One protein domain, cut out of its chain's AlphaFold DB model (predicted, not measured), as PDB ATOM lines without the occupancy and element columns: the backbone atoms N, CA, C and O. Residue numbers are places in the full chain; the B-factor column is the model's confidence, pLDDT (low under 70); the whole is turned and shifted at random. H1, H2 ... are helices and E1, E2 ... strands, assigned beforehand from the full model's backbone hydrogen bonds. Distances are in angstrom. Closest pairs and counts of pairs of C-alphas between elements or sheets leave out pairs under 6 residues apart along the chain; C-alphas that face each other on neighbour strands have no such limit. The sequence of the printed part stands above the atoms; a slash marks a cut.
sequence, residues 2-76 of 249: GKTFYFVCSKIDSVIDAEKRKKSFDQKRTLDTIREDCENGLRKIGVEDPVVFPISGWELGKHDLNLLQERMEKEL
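What this domain is: This is residues 2 to 76 of the 249 residues of the protein "IRG-type G domain-containing protein" of Onychostoma macrolepis (UniProt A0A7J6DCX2). A very small ribbon of two parallel strands, E1 and E2, makes the middle of a flat domain, with the long helix H2 packed along one side of it and the helix H3 on another side, where the first turns of H3 meet E2. The short helix H1 follows close after E1, beyond the end of the ribbon, and its link to H2 makes one end of the longest axis; residues 2 to 6, an extended lead-in to E1, make the other. The printed part has 75 residues with three named helices and two named strands, in the order E1, H1, H2, E2, H3, and the sheet has the order E1, E2. The class is mostly helix, and the whole is only just compact, close to loose, with a radius of gyration of the C-alphas of 13.5 A. The C-alphas span 45 by 29 by 15 A.

Where its parts are: The printed part begins at Gly 2, with its C-alpha at (2.743, 120.013, 185.779). E1 is residues 7 to 9, Phe 7 to Cys 9, and starts with C-alpha 7 at (10.060, 105.767, 185.916). H1 is residues 12 to 19, Ile 12 to Glu 19, and measures 10.5 A from first to last C-alpha. H2 is residues 27 to 44, the longest helix with 18 residues; its first C-alpha is at (25.611, 93.519, 181.470), and 25.9 A separate its first and last C-alphas. E2 is residues 52 to 54, Val 52 to Pro 54, also three residues long, and like E1 it is short: 6.4 A from first to last C-alpha, against 6.6 A in E1. H3 is residues 65 to 75, Leu 65 to Glu 75, 15.4 A from first to last C-alpha, and ends with C-alpha 75 at (14.487, 117.830, 192.308).

How they stand to each other: E1 and E2 are parallel neighbour strands, with 25 degrees between their directions. The C-alphas of Val 8 and Phe 53 face each other at 4.8 A. Across the pair, N 9 and O 53 are 2.9 A apart and N 53 and O 7 are 2.8 A apart, both within hydrogen-bond range. E1, H1, H2 and E2 form a strand-helix-strand unit, two parallel neighbour strands with helices between them along the chain, and its crossover is right-handed. H2 and E2 have 7 pairs of C-alphas within 8 A, the closest being those of Arg 35 and Val 52 at 6.1 A. H2 and E1 are near each other, with 7 pairs of C-alphas within 10 A. H1 and H2 only just touch, with 3 pairs of C-alphas within 8 A, and H2 does this with residues 27 to 30 alone. Their closest C-alphas are those of Ile 16 and Gln 27, 6.8 A apart, and the two helices run opposite ways at a steep tilt of 66 degrees. E2 and H3 have 4 pairs of C-alphas within 8 A, the closest being those of Phe 53 and Leu 68 at 6.3 A. H3 touches no helix: it is apart from H1 and from H2. E1 and H3 are only just apart, at 8.5 A. In H1, H2 and H3 every O i to N i+4 pair is within hydrogen-bond range.

The domain as a whole: The two C-alphas farthest apart are those of Gly 2 and Lys 23, at 45.4 A, while the first and last printed C-alphas, of Gly 2 and Leu 76, are 14.1 A apart. The printed residues run from 2 to 76 without a cut. The link from E1 to H1 is tight, with 2 residues, and those from H1 to H2, H2 to E2 and E2 to H3 are short, with 7, 7 and 10 residues. The mean pLDDT of the printed part of this model is 88.2, and no printed residue is under 70.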
ATOM      1  N   GLY A   2       1.652 119.278 185.105       73.88
ATOM      2  CA  GLY A   2       2.743 120.013 185.779       73.88
ATOM      3  C   GLY A   2       3.344 119.310 187.008       73.88
ATOM      4  O   GLY A   2       3.528 119.949 188.038       73.88
ATOM      5  N   LYS A   3       3.564 117.991 186.948       78.38
ATOM      6  CA  LYS A   3       4.122 117.187 188.048       78.38
ATOM      7  C   LYS A   3       5.352 116.425 187.563       78.38
ATOM      8  O   LYS A   3       5.368 115.958 186.430       78.38
ATOM      9  N   THR A   4       6.335 116.271 188.443       77.81
ATOM     10  CA  THR A   4       7.514 115.430 188.213       77.81
ATOM     11  C   THR A   4       7.160 113.962 188.437       77.81
ATOM     12  O   THR A   4       6.537 113.626 189.447       77.81
ATOM     13  N   PHE A   5       7.577 113.096 187.518       83.50
ATOM     14  CA  PHE A   5       7.425 111.646 187.615       83.50
ATOM     15  C   PHE A   5       8.786 110.980 187.419       83.50
ATOM     16  O   PHE A   5       9.612 111.474 186.658       83.50
ATOM     17  N   TYR A   6       8.992 109.848 188.086       87.81
ATOM     18  CA  TYR A   6      10.177 109.007 187.929       87.81
ATOM     19  C   TYR A   6       9.718 107.643 187.433       87.81
ATOM     20  O   TYR A   6       8.766 107.087 187.986       87.81
ATOM     21  N   PHE A   7      10.376 107.101 186.411       92.00
ATOM     22  CA  PHE A   7      10.060 105.767 185.916       92.00
ATOM     23  C   PHE A   7      11.079 104.762 186.445       92.00
ATOM     24  O   PHE A   7      12.275 104.891 186.200       92.00
ATOM     25  N   VAL A   8      10.608 103.764 187.190       93.00
ATOM     26  CA  VAL A   8      11.466 102.775 187.849       93.00
ATOM     27  C   VAL A   8      11.211 101.408 187.231       93.00
ATOM     28  O   VAL A   8      10.115 100.862 187.351       93.00
ATOM     29  N   CYS A   9      12.230 100.846 186.582       92.69
ATOM     30  CA  CYS A   9      12.184  99.494 186.041       92.69
ATOM     31  C   CYS A   9      12.773  98.531 187.080       92.69
ATOM     32  O   CYS A   9      13.983  98.473 187.275       92.69
ATOM     33  N   SER A  10      11.912  97.824 187.810       91.56
ATOM     34  CA  SER A  10      12.328  96.876 188.854       91.56
ATOM     35  C   SER A  10      12.688  95.489 188.299       91.56
ATOM     36  O   SER A  10      12.306  95.164 187.178       91.56
ATOM     37  N   LYS A  11      13.271  94.627 189.147       90.12
ATOM     38  CA  LYS A  11      13.590  93.206 188.866       90.12
ATOM     39  C   LYS A  11      14.693  93.005 187.825       90.12
ATOM     40  O   LYS A  11      14.695  92.025 187.080       90.12
ATOM     41  N   ILE A  12      15.628  93.947 187.768       92.19
ATOM     42  CA  ILE A  12      16.764  93.899 186.846       92.19
ATOM     43  C   ILE A  12      17.686  92.708 187.128       92.19
ATOM     44  O   ILE A  12      18.221  92.131 186.186       92.19
ATOM     45  N   ASP A  13      17.781  92.279 188.385       88.94
ATOM     46  CA  ASP A  13      18.440  91.040 188.812       88.94
ATOM     47  C   ASP A  13      17.992  89.828 187.974       88.94
ATOM     48  O   ASP A  13      18.799  89.163 187.326       88.94
ATOM     49  N   SER A  14      16.680  89.611 187.891       89.44
ATOM     50  CA  SER A  14      16.077  88.482 187.186       89.44
ATOM     51  C   SER A  14      16.328  88.542 185.675       89.44
ATOM     52  O   SER A  14      16.493  87.507 185.027       89.44
ATOM     53  N   VAL A  15      16.368  89.751 185.103       90.38
ATOM     54  CA  VAL A  15      16.667  89.953 183.677       90.38
ATOM     55  C   VAL A  15      18.133  89.649 183.391       90.38
ATOM     56  O   VAL A  15      18.437  88.914 182.453       90.38
ATOM     57  N   ILE A  16      19.041  90.156 184.225       90.25
ATOM     58  CA  ILE A  16      20.475  89.888 184.114       90.25
ATOM     59  C   ILE A  16      20.752  88.384 184.220       90.25
ATOM     60  O   ILE A  16      21.485  87.842 183.396       90.25
ATOM     61  N   ASP A  17      20.136  87.689 185.175       90.38
ATOM     62  CA  ASP A  17      20.338  86.249 185.352       90.38
ATOM     63  C   ASP A  17      19.797  85.410 184.188       90.38
ATOM     64  O   ASP A  17      20.373  84.373 183.838       90.38
ATOM     65  N   ALA A  18      18.722  85.859 183.538       90.56
ATOM     66  CA  ALA A  18      18.246  85.245 182.304       90.56
ATOM     67  C   ALA A  18      19.228  85.474 181.140       90.56
ATOM     68  O   ALA A  18      19.535  84.537 180.399       90.56
ATOM     69  N   GLU A  19      19.753  86.694 180.997       90.62
ATOM     70  CA  GLU A  19      20.672  87.079 179.920       90.62
ATOM     71  C   GLU A  19      22.059  86.433 180.051       90.62
ATOM     72  O   GLU A  19      22.645  86.052 179.037       90.62
ATOM     73  N   LYS A  20      22.540  86.176 181.277       90.81
ATOM     74  CA  LYS A  20      23.781  85.418 181.548       90.81
ATOM     75  C   LYS A  20      23.808  84.026 180.905       90.81
ATOM     76  O   LYS A  20      24.881  83.466 180.702       90.81
ATOM     77  N   ARG A  21      22.649  83.450 180.558       90.50
ATOM     78  CA  ARG A  21      22.563  82.155 179.854       90.50
ATOM     79  C   ARG A  21      23.059  82.234 178.407       90.50
ATOM     80  O   ARG A  21      23.318  81.200 177.793       90.50
ATOM     81  N   LYS A  22      23.176  83.438 177.839       91.06
ATOM     82  CA  LYS A  22      23.676  83.664 176.481       91.06
ATOM     83  C   LYS A  22      25.198  83.794 176.496       91.06
ATOM     84  O   LYS A  22      25.767  84.507 177.314       91.06
ATOM     85  N   LYS A  23      25.870  83.181 175.515       85.31
ATOM     86  CA  LYS A  23      27.338  83.272 175.370       85.31
ATOM     87  C   LYS A  23      27.852  84.695 175.116       85.31
ATOM     88  O   LYS A  23      29.007  84.972 175.400       85.31
ATOM     89  N   SER A  24      27.020  85.577 174.566       89.75
ATOM     90  CA  SER A  24      27.359  86.967 174.235       89.75
ATOM     91  C   SER A  24      26.898  87.965 175.304       89.75
ATOM     92  O   SER A  24      26.607  89.113 174.969       89.75
ATOM     93  N   PHE A  25      26.716  87.516 176.549       91.50
ATOM     94  CA  PHE A  25      26.210  88.360 177.623       91.50
ATOM     95  C   PHE A  25      27.148  89.539 177.898       91.50
ATOM     96  O   PHE A  25      28.337  89.357 178.150       91.50
ATOM     97  N   ASP A  26      26.574  90.739 177.893       92.38
ATOM     98  CA  ASP A  26      27.207  91.961 178.367       92.38
ATOM     99  C   ASP A  26      26.193  92.727 179.223       92.38
ATOM    100  O   ASP A  26      25.112  93.107 178.757       92.38
ATOM    101  N   GLN A  27      26.523  92.915 180.501       89.12
ATOM    102  CA  GLN A  27      25.611  93.519 181.470       89.12
ATOM    103  C   GLN A  27      25.282  94.970 181.115       89.12
ATOM    104  O   GLN A  27      24.126  95.376 181.216       89.12
ATOM    105  N   LYS A  28      26.278  95.750 180.684       90.75
ATOM    106  CA  LYS A  28      26.098  97.169 180.370       90.75
ATOM    107  C   LYS A  28      25.175  97.334 179.167       90.75
ATOM    108  O   LYS A  28      24.177  98.039 179.256       90.75
ATOM    109  N   ARG A  29      25.437  96.596 178.091       91.75
ATOM    110  CA  ARG A  29      24.612  96.564 176.883       91.75
ATOM    111  C   ARG A  29      23.187  96.114 177.178       91.75
ATOM    112  O   ARG A  29      22.250  96.675 176.618       91.75
ATOM    113  N   THR A  30      23.016  95.125 178.053       91.75
ATOM    114  CA  THR A  30      21.688  94.665 178.487       91.75
ATOM    115  C   THR A  30      20.928  95.789 179.195       91.75
ATOM    116  O   THR A  30      19.790  96.075 178.834       91.75
ATOM    117  N   LEU A  31      21.563  96.468 180.157       91.44
ATOM    118  CA  LEU A  31      20.963  97.597 180.878       91.44
ATOM    119  C   LEU A  31      20.634  98.771 179.949       91.44
ATOM    120  O   LEU A  31      19.557  99.353 180.069       91.44
ATOM    121  N   ASP A  32      21.528  99.090 179.014       91.88
ATOM    122  CA  ASP A  32      21.322 100.159 178.036       91.88
ATOM    123  C   ASP A  32      20.154  99.832 177.095       91.88
ATOM    124  O   ASP A  32      19.312 100.692 176.857       91.88
ATOM    125  N   THR A  33      20.029  98.571 176.663       92.44
ATOM    126  CA  THR A  33      18.894  98.104 175.846       92.44
ATOM    127  C   THR A  33      17.574  98.231 176.609       92.44
ATOM    128  O   THR A  33      16.606  98.772 176.085       92.44
ATOM    129  N   ILE A  34      17.529  97.796 177.875       92.38
ATOM    130  CA  ILE A  34      16.327  97.920 178.719       92.38
ATOM    131  C   ILE A  34      15.929  99.389 178.882       92.38
ATOM    132  O   ILE A  34      14.742  99.724 178.829       92.38
ATOM    133  N   ARG A  35      16.916 100.264 179.106       93.06
ATOM    134  CA  ARG A  35      16.689 101.700 179.261       93.06
ATOM    135  C   ARG A  35      16.110 102.291 177.977       93.06
ATOM    136  O   ARG A  35      15.056 102.919 178.037       93.06
ATOM    137  N   GLU A  36      16.741 102.023 176.839       94.12
ATOM    138  CA  GLU A  36      16.303 102.497 175.526       94.12
ATOM    139  C   GLU A  36      14.889 102.005 175.180       94.12
ATOM    140  O   GLU A  36      14.044 102.796 174.761       94.12
ATOM    141  N   ASP A  37      14.582 100.731 175.426       94.19
ATOM    142  CA  ASP A  37      13.253 100.165 175.184       94.19
ATOM    143  C   ASP A  37      12.172 100.850 176.034       94.19
ATOM    144  O   ASP A  37      11.097 101.202 175.528       94.19
ATOM    145  N   CYS A  38      12.458 101.089 177.318       93.44
ATOM    146  CA  CYS A  38      11.543 101.795 178.212       93.44
ATOM    147  C   CYS A  38      11.350 103.254 177.780       93.44
ATOM    148  O   CYS A  38      10.214 103.723 177.690       93.44
ATOM    149  N   GLU A  39      12.432 103.971 177.479       93.69
ATOM    150  CA  GLU A  39      12.382 105.361 177.019       93.69
ATOM    151  C   GLU A  39      11.615 105.489 175.697       93.69
ATOM    152  O   GLU A  39      10.743 106.348 175.568       93.69
ATOM    153  N   ASN A  40      11.855 104.592 174.740       94.25
ATOM    154  CA  ASN A  40      11.125 104.541 173.476       94.25
ATOM    155  C   ASN A  40       9.631 104.266 173.690       94.25
ATOM    156  O   ASN A  40       8.787 104.891 173.042       94.25
ATOM    157  N   GLY A  41       9.281 103.362 174.609       94.00
ATOM    158  CA  GLY A  41       7.894 103.114 175.006       94.00
ATOM    159  C   GLY A  41       7.221 104.355 175.603       94.00
ATOM    160  O   GLY A  41       6.098 104.690 175.228       94.00
ATOM    161  N   LEU A  42       7.928 105.077 176.475       92.56
ATOM    162  CA  LEU A  42       7.438 106.303 177.108       92.56
ATOM    163  C   LEU A  42       7.276 107.453 176.101       92.56
ATOM    164  O   LEU A  42       6.267 108.160 176.130       92.56
ATOM    165  N   ARG A  43       8.204 107.598 175.147       93.50
ATOM    166  CA  ARG A  43       8.085 108.574 174.047       93.50
ATOM    167  C   ARG A  43       6.848 108.310 173.190       93.50
ATOM    168  O   ARG A  43       6.129 109.247 172.852       93.50
ATOM    169  N   LYS A  44       6.542 107.040 172.894       94.75
ATOM    170  CA  LYS A  44       5.352 106.650 172.109       94.75
ATOM    171  C   LYS A  44       4.027 107.041 172.771       94.75
ATOM    172  O   LYS A  44       3.056 107.267 172.057       94.75
ATOM    173  N   ILE A  45       3.977 107.137 174.101       91.31
ATOM    174  CA  ILE A  45       2.782 107.576 174.846       91.31
ATOM    175  C   ILE A  45       2.790 109.080 175.174       91.31
ATOM    176  O   ILE A  45       1.935 109.545 175.926       91.31
ATOM    177  N   GLY A  46       3.732 109.847 174.610       88.56
ATOM    178  CA  GLY A  46       3.775 111.308 174.716       88.56
ATOM    179  C   GLY A  46       4.624 111.865 175.862       88.56
ATOM    180  O   GLY A  46       4.439 113.021 176.234       88.56
ATOM    181  N   VAL A  47       5.545 111.085 176.439       88.56
ATOM    182  CA  VAL A  47       6.547 111.613 177.382       88.56
ATOM    183  C   VAL A  47       7.726 112.184 176.588       88.56
ATOM    184  O   VAL A  47       8.424 111.441 175.904       88.56
ATOM    185  N   GLU A  48       7.951 113.498 176.669       84.44
ATOM    186  CA  GLU A  48       8.966 114.194 175.856       84.44
ATOM    187  C   GLU A  48      10.414 113.846 176.254       84.44
ATOM    188  O   GLU A  48      11.250 113.616 175.380       84.44
ATOM    189  N   ASP A  49      10.693 113.755 177.560       84.94
ATOM    190  CA  ASP A  49      12.025 113.471 178.115       84.94
ATOM    191  C   ASP A  49      11.947 112.399 179.221       84.94
ATOM    192  O   ASP A  49      11.964 112.713 180.416       84.94
ATOM    193  N   PRO A  50      11.735 111.120 178.857       86.62
ATOM    194  CA  PRO A  50      11.641 110.059 179.845       86.62
ATOM    195  C   PRO A  50      13.005 109.775 180.466       86.62
ATOM    196  O   PRO A  50      13.990 109.582 179.763       86.62
ATOM    197  N   VAL A  51      13.030 109.659 181.793       86.75
ATOM    198  CA  VAL A  51      14.192 109.158 182.527       86.75
ATOM    199  C   VAL A  51      13.799 107.889 183.263       86.75
ATOM    200  O   VAL A  51      12.864 107.884 184.071       86.75
ATOM    201  N   VAL A  52      14.525 106.815 182.963       92.31
ATOM    202  CA  VAL A  52      14.267 105.468 183.471       92.31
ATOM    203  C   VAL A  52      15.391 105.042 184.408       92.31
ATOM    204  O   VAL A  52      16.565 105.173 184.074       92.31
ATOM    205  N   PHE A  53      15.015 104.489 185.560       93.44
ATOM    206  CA  PHE A  53      15.920 103.963 186.582       93.44
ATOM    207  C   PHE A  53      15.751 102.442 186.697       93.44
ATOM    208  O   PHE A  53      14.813 101.980 187.357       93.44
ATOM    209  N   PRO A  54      16.614 101.641 186.051       92.50
ATOM    210  CA  PRO A  54      16.698 100.203 186.268       92.50
ATOM    211  C   PRO A  54      17.227  99.909 187.680       92.50
ATOM    212  O   PRO A  54      18.337 100.311 188.029       92.50
ATOM    213  N   ILE A  55      16.448  99.197 188.497       91.75
ATOM    214  CA  ILE A  55      16.823  98.838 189.871       91.75
ATOM    215  C   ILE A  55      16.605  97.352 190.167       91.75
ATOM    216  O   ILE A  55      15.711  96.696 189.621       91.75
ATOM    217  N   SER A  56      17.384  96.842 191.116       87.75
ATOM    218  CA  SER A  56      17.168  95.540 191.745       87.75
ATOM    219  C   SER A  56      16.619  95.746 193.155       87.75
ATOM    220  O   SER A  56      17.119  96.572 193.916       87.75
ATOM    221  N   GLY A  57      15.567  95.003 193.506       81.81
ATOM    222  CA  GLY A  57      15.033  95.005 194.873       81.81
ATOM    223  C   GLY A  57      15.886  94.187 195.848       81.81
ATOM    224  O   GLY A  57      15.765  94.367 197.059       81.81
ATOM    225  N   TRP A  58      16.729  93.301 195.313       76.75
ATOM    226  CA  TRP A  58      17.621  92.424 196.070       76.75
ATOM    227  C   TRP A  58      19.005  93.042 196.247       76.75
ATOM    228  O   TRP A  58      19.592  92.942 197.318       76.75
ATOM    229  N   GLU A  59      19.486  93.746 195.224       77.50
ATOM    230  CA  GLU A  59      20.815  94.351 195.181       77.50
ATOM    231  C   GLU A  59      20.696  95.878 195.263       77.50
ATOM    232  O   GLU A  59      20.915  96.602 194.290       77.50
ATOM    233  N   LEU A  60      20.306  96.381 196.437       72.19
ATOM    234  CA  LEU A  60      20.007  97.806 196.635       72.19
ATOM    235  C   LEU A  60      21.220  98.718 196.364       72.19
ATOM    236  O   LEU A  60      21.043  99.862 195.963       72.19
ATOM    237  N   GLY A  61      22.445  98.223 196.552       72.69
ATOM    238  CA  GLY A  61      23.673  98.975 196.270       72.69
ATOM    239  C   GLY A  61      24.076  99.032 194.790       72.69
ATOM    240  O   GLY A  61      25.051  99.709 194.468       72.69
ATOM    241  N   LYS A  62      23.369  98.328 193.894       79.94
ATOM    242  CA  LYS A  62      23.723  98.189 192.471       79.94
ATOM    243  C   LYS A  62      22.761  98.961 191.558       79.94
ATOM    244  O   LYS A  62      21.677  99.388 191.960       79.94
ATOM    245  N   HIS A  63      23.161  99.095 190.291       86.38
ATOM    246  CA  HIS A  63      22.396  99.762 189.228       86.38
ATOM    247  C   HIS A  63      22.050 101.225 189.562       86.38
ATOM    248  O   HIS A  63      22.865 101.939 190.144       86.38
ATOM    249  N   ASP A  64      20.849 101.678 189.192       89.69
ATOM    250  CA  ASP A  64      20.490 103.093 189.202       89.69
ATOM    251  C   ASP A  64      19.729 103.511 190.471       89.69
ATOM    252  O   ASP A  64      19.162 104.603 190.510       89.69
ATOM    253  N   LEU A  65      19.703 102.690 191.533       85.62
ATOM    254  CA  LEU A  65      18.997 103.071 192.763       85.62
ATOM    255  C   LEU A  65      19.632 104.310 193.412       85.62
ATOM    256  O   LEU A  65      18.911 105.218 193.823       85.62
ATOM    257  N   ASN A  66      20.966 104.383 193.449       82.56
ATOM    258  CA  ASN A  66      21.680 105.561 193.953       82.56
ATOM    259  C   ASN A  66      21.417 106.793 193.068       82.56
ATOM    260  O   ASN A  66      21.113 107.865 193.581       82.56
ATOM    261  N   LEU A  67      21.416 106.624 191.739       87.31
ATOM    262  CA  LEU A  67      21.113 107.704 190.790       87.31
ATOM    263  C   LEU A  67      19.675 108.223 190.935       87.31
ATOM    264  O   LEU A  67      19.433 109.429 190.845       87.31
ATOM    265  N   LEU A  68      18.713 107.329 191.191       88.38
ATOM    266  CA  LEU A  68      17.332 107.701 191.492       88.38
ATOM    267  C   LEU A  68      17.273 108.555 192.762       88.38
ATOM    268  O   LEU A  68      16.616 109.597 192.771       88.38
ATOM    269  N   GLN A  69      17.980 108.144 193.816       83.62
ATOM    270  CA  GLN A  69      18.037 108.890 195.074       83.62
ATOM    271  C   GLN A  69      18.658 110.276 194.880       83.62
ATOM    272  O   GLN A  69      18.044 111.268 195.269       83.62
ATOM    273  N   GLU A  70      19.809 110.372 194.213       84.44
ATOM    274  CA  GLU A  70      20.471 111.646 193.906       84.44
ATOM    275  C   GLU A  70      19.572 112.589 193.099       84.44
ATOM    276  O   GLU A  70      19.499 113.793 193.370       84.44
ATOM    277  N   ARG A  71      18.836 112.055 192.118       88.25
ATOM    278  CA  ARG A  71      17.900 112.870 191.346       88.25
ATOM    279  C   ARG A  71      16.750 113.372 192.215       88.25
ATOM    280  O   ARG A  71      16.443 114.564 192.176       88.25
ATOM    281  N   MET A  72      16.154 112.502 193.030       85.19
ATOM    282  CA  MET A  72      15.108 112.906 193.971       85.19
ATOM    283  C   MET A  72      15.626 113.964 194.957       85.19
ATOM    284  O   MET A  72      14.927 114.940 195.231       85.19
ATOM    285  N   GLU A  73      16.861 113.833 195.448       81.12
ATOM    286  CA  GLU A  73      17.520 114.851 196.272       81.12
ATOM    287  C   GLU A  73      17.630 116.197 195.538       81.12
ATOM    288  O   GLU A  73      17.377 117.240 196.139       81.12
ATOM    289  N   LYS A  74      17.976 116.207 194.246       84.19
ATOM    290  CA  LYS A  74      18.136 117.437 193.455       84.19
ATOM    291  C   LYS A  74      16.805 118.116 193.122       84.19
ATOM    292  O   LYS A  74      16.736 119.346 193.145       84.19
ATOM    293  N   GLU A  75      15.769 117.338 192.833       86.44
ATOM    294  CA  GLU A  75      14.487 117.830 192.308       86.44
ATOM    295  C   GLU A  75      13.447 118.124 193.405       86.44
ATOM    296  O   GLU A  75      12.563 118.961 193.216       86.44
ATOM    297  N   LEU A  76      13.541 117.495 194.583       84.56
ATOM    298  CA  LEU A  76      12.575 117.727 195.661       84.56
ATOM    299  C   LEU A  76      12.783 119.081 196.371       84.56
ATOM    300  O   LEU A  76      13.902 119.582 196.448       84.56
TER     301      LEU A  76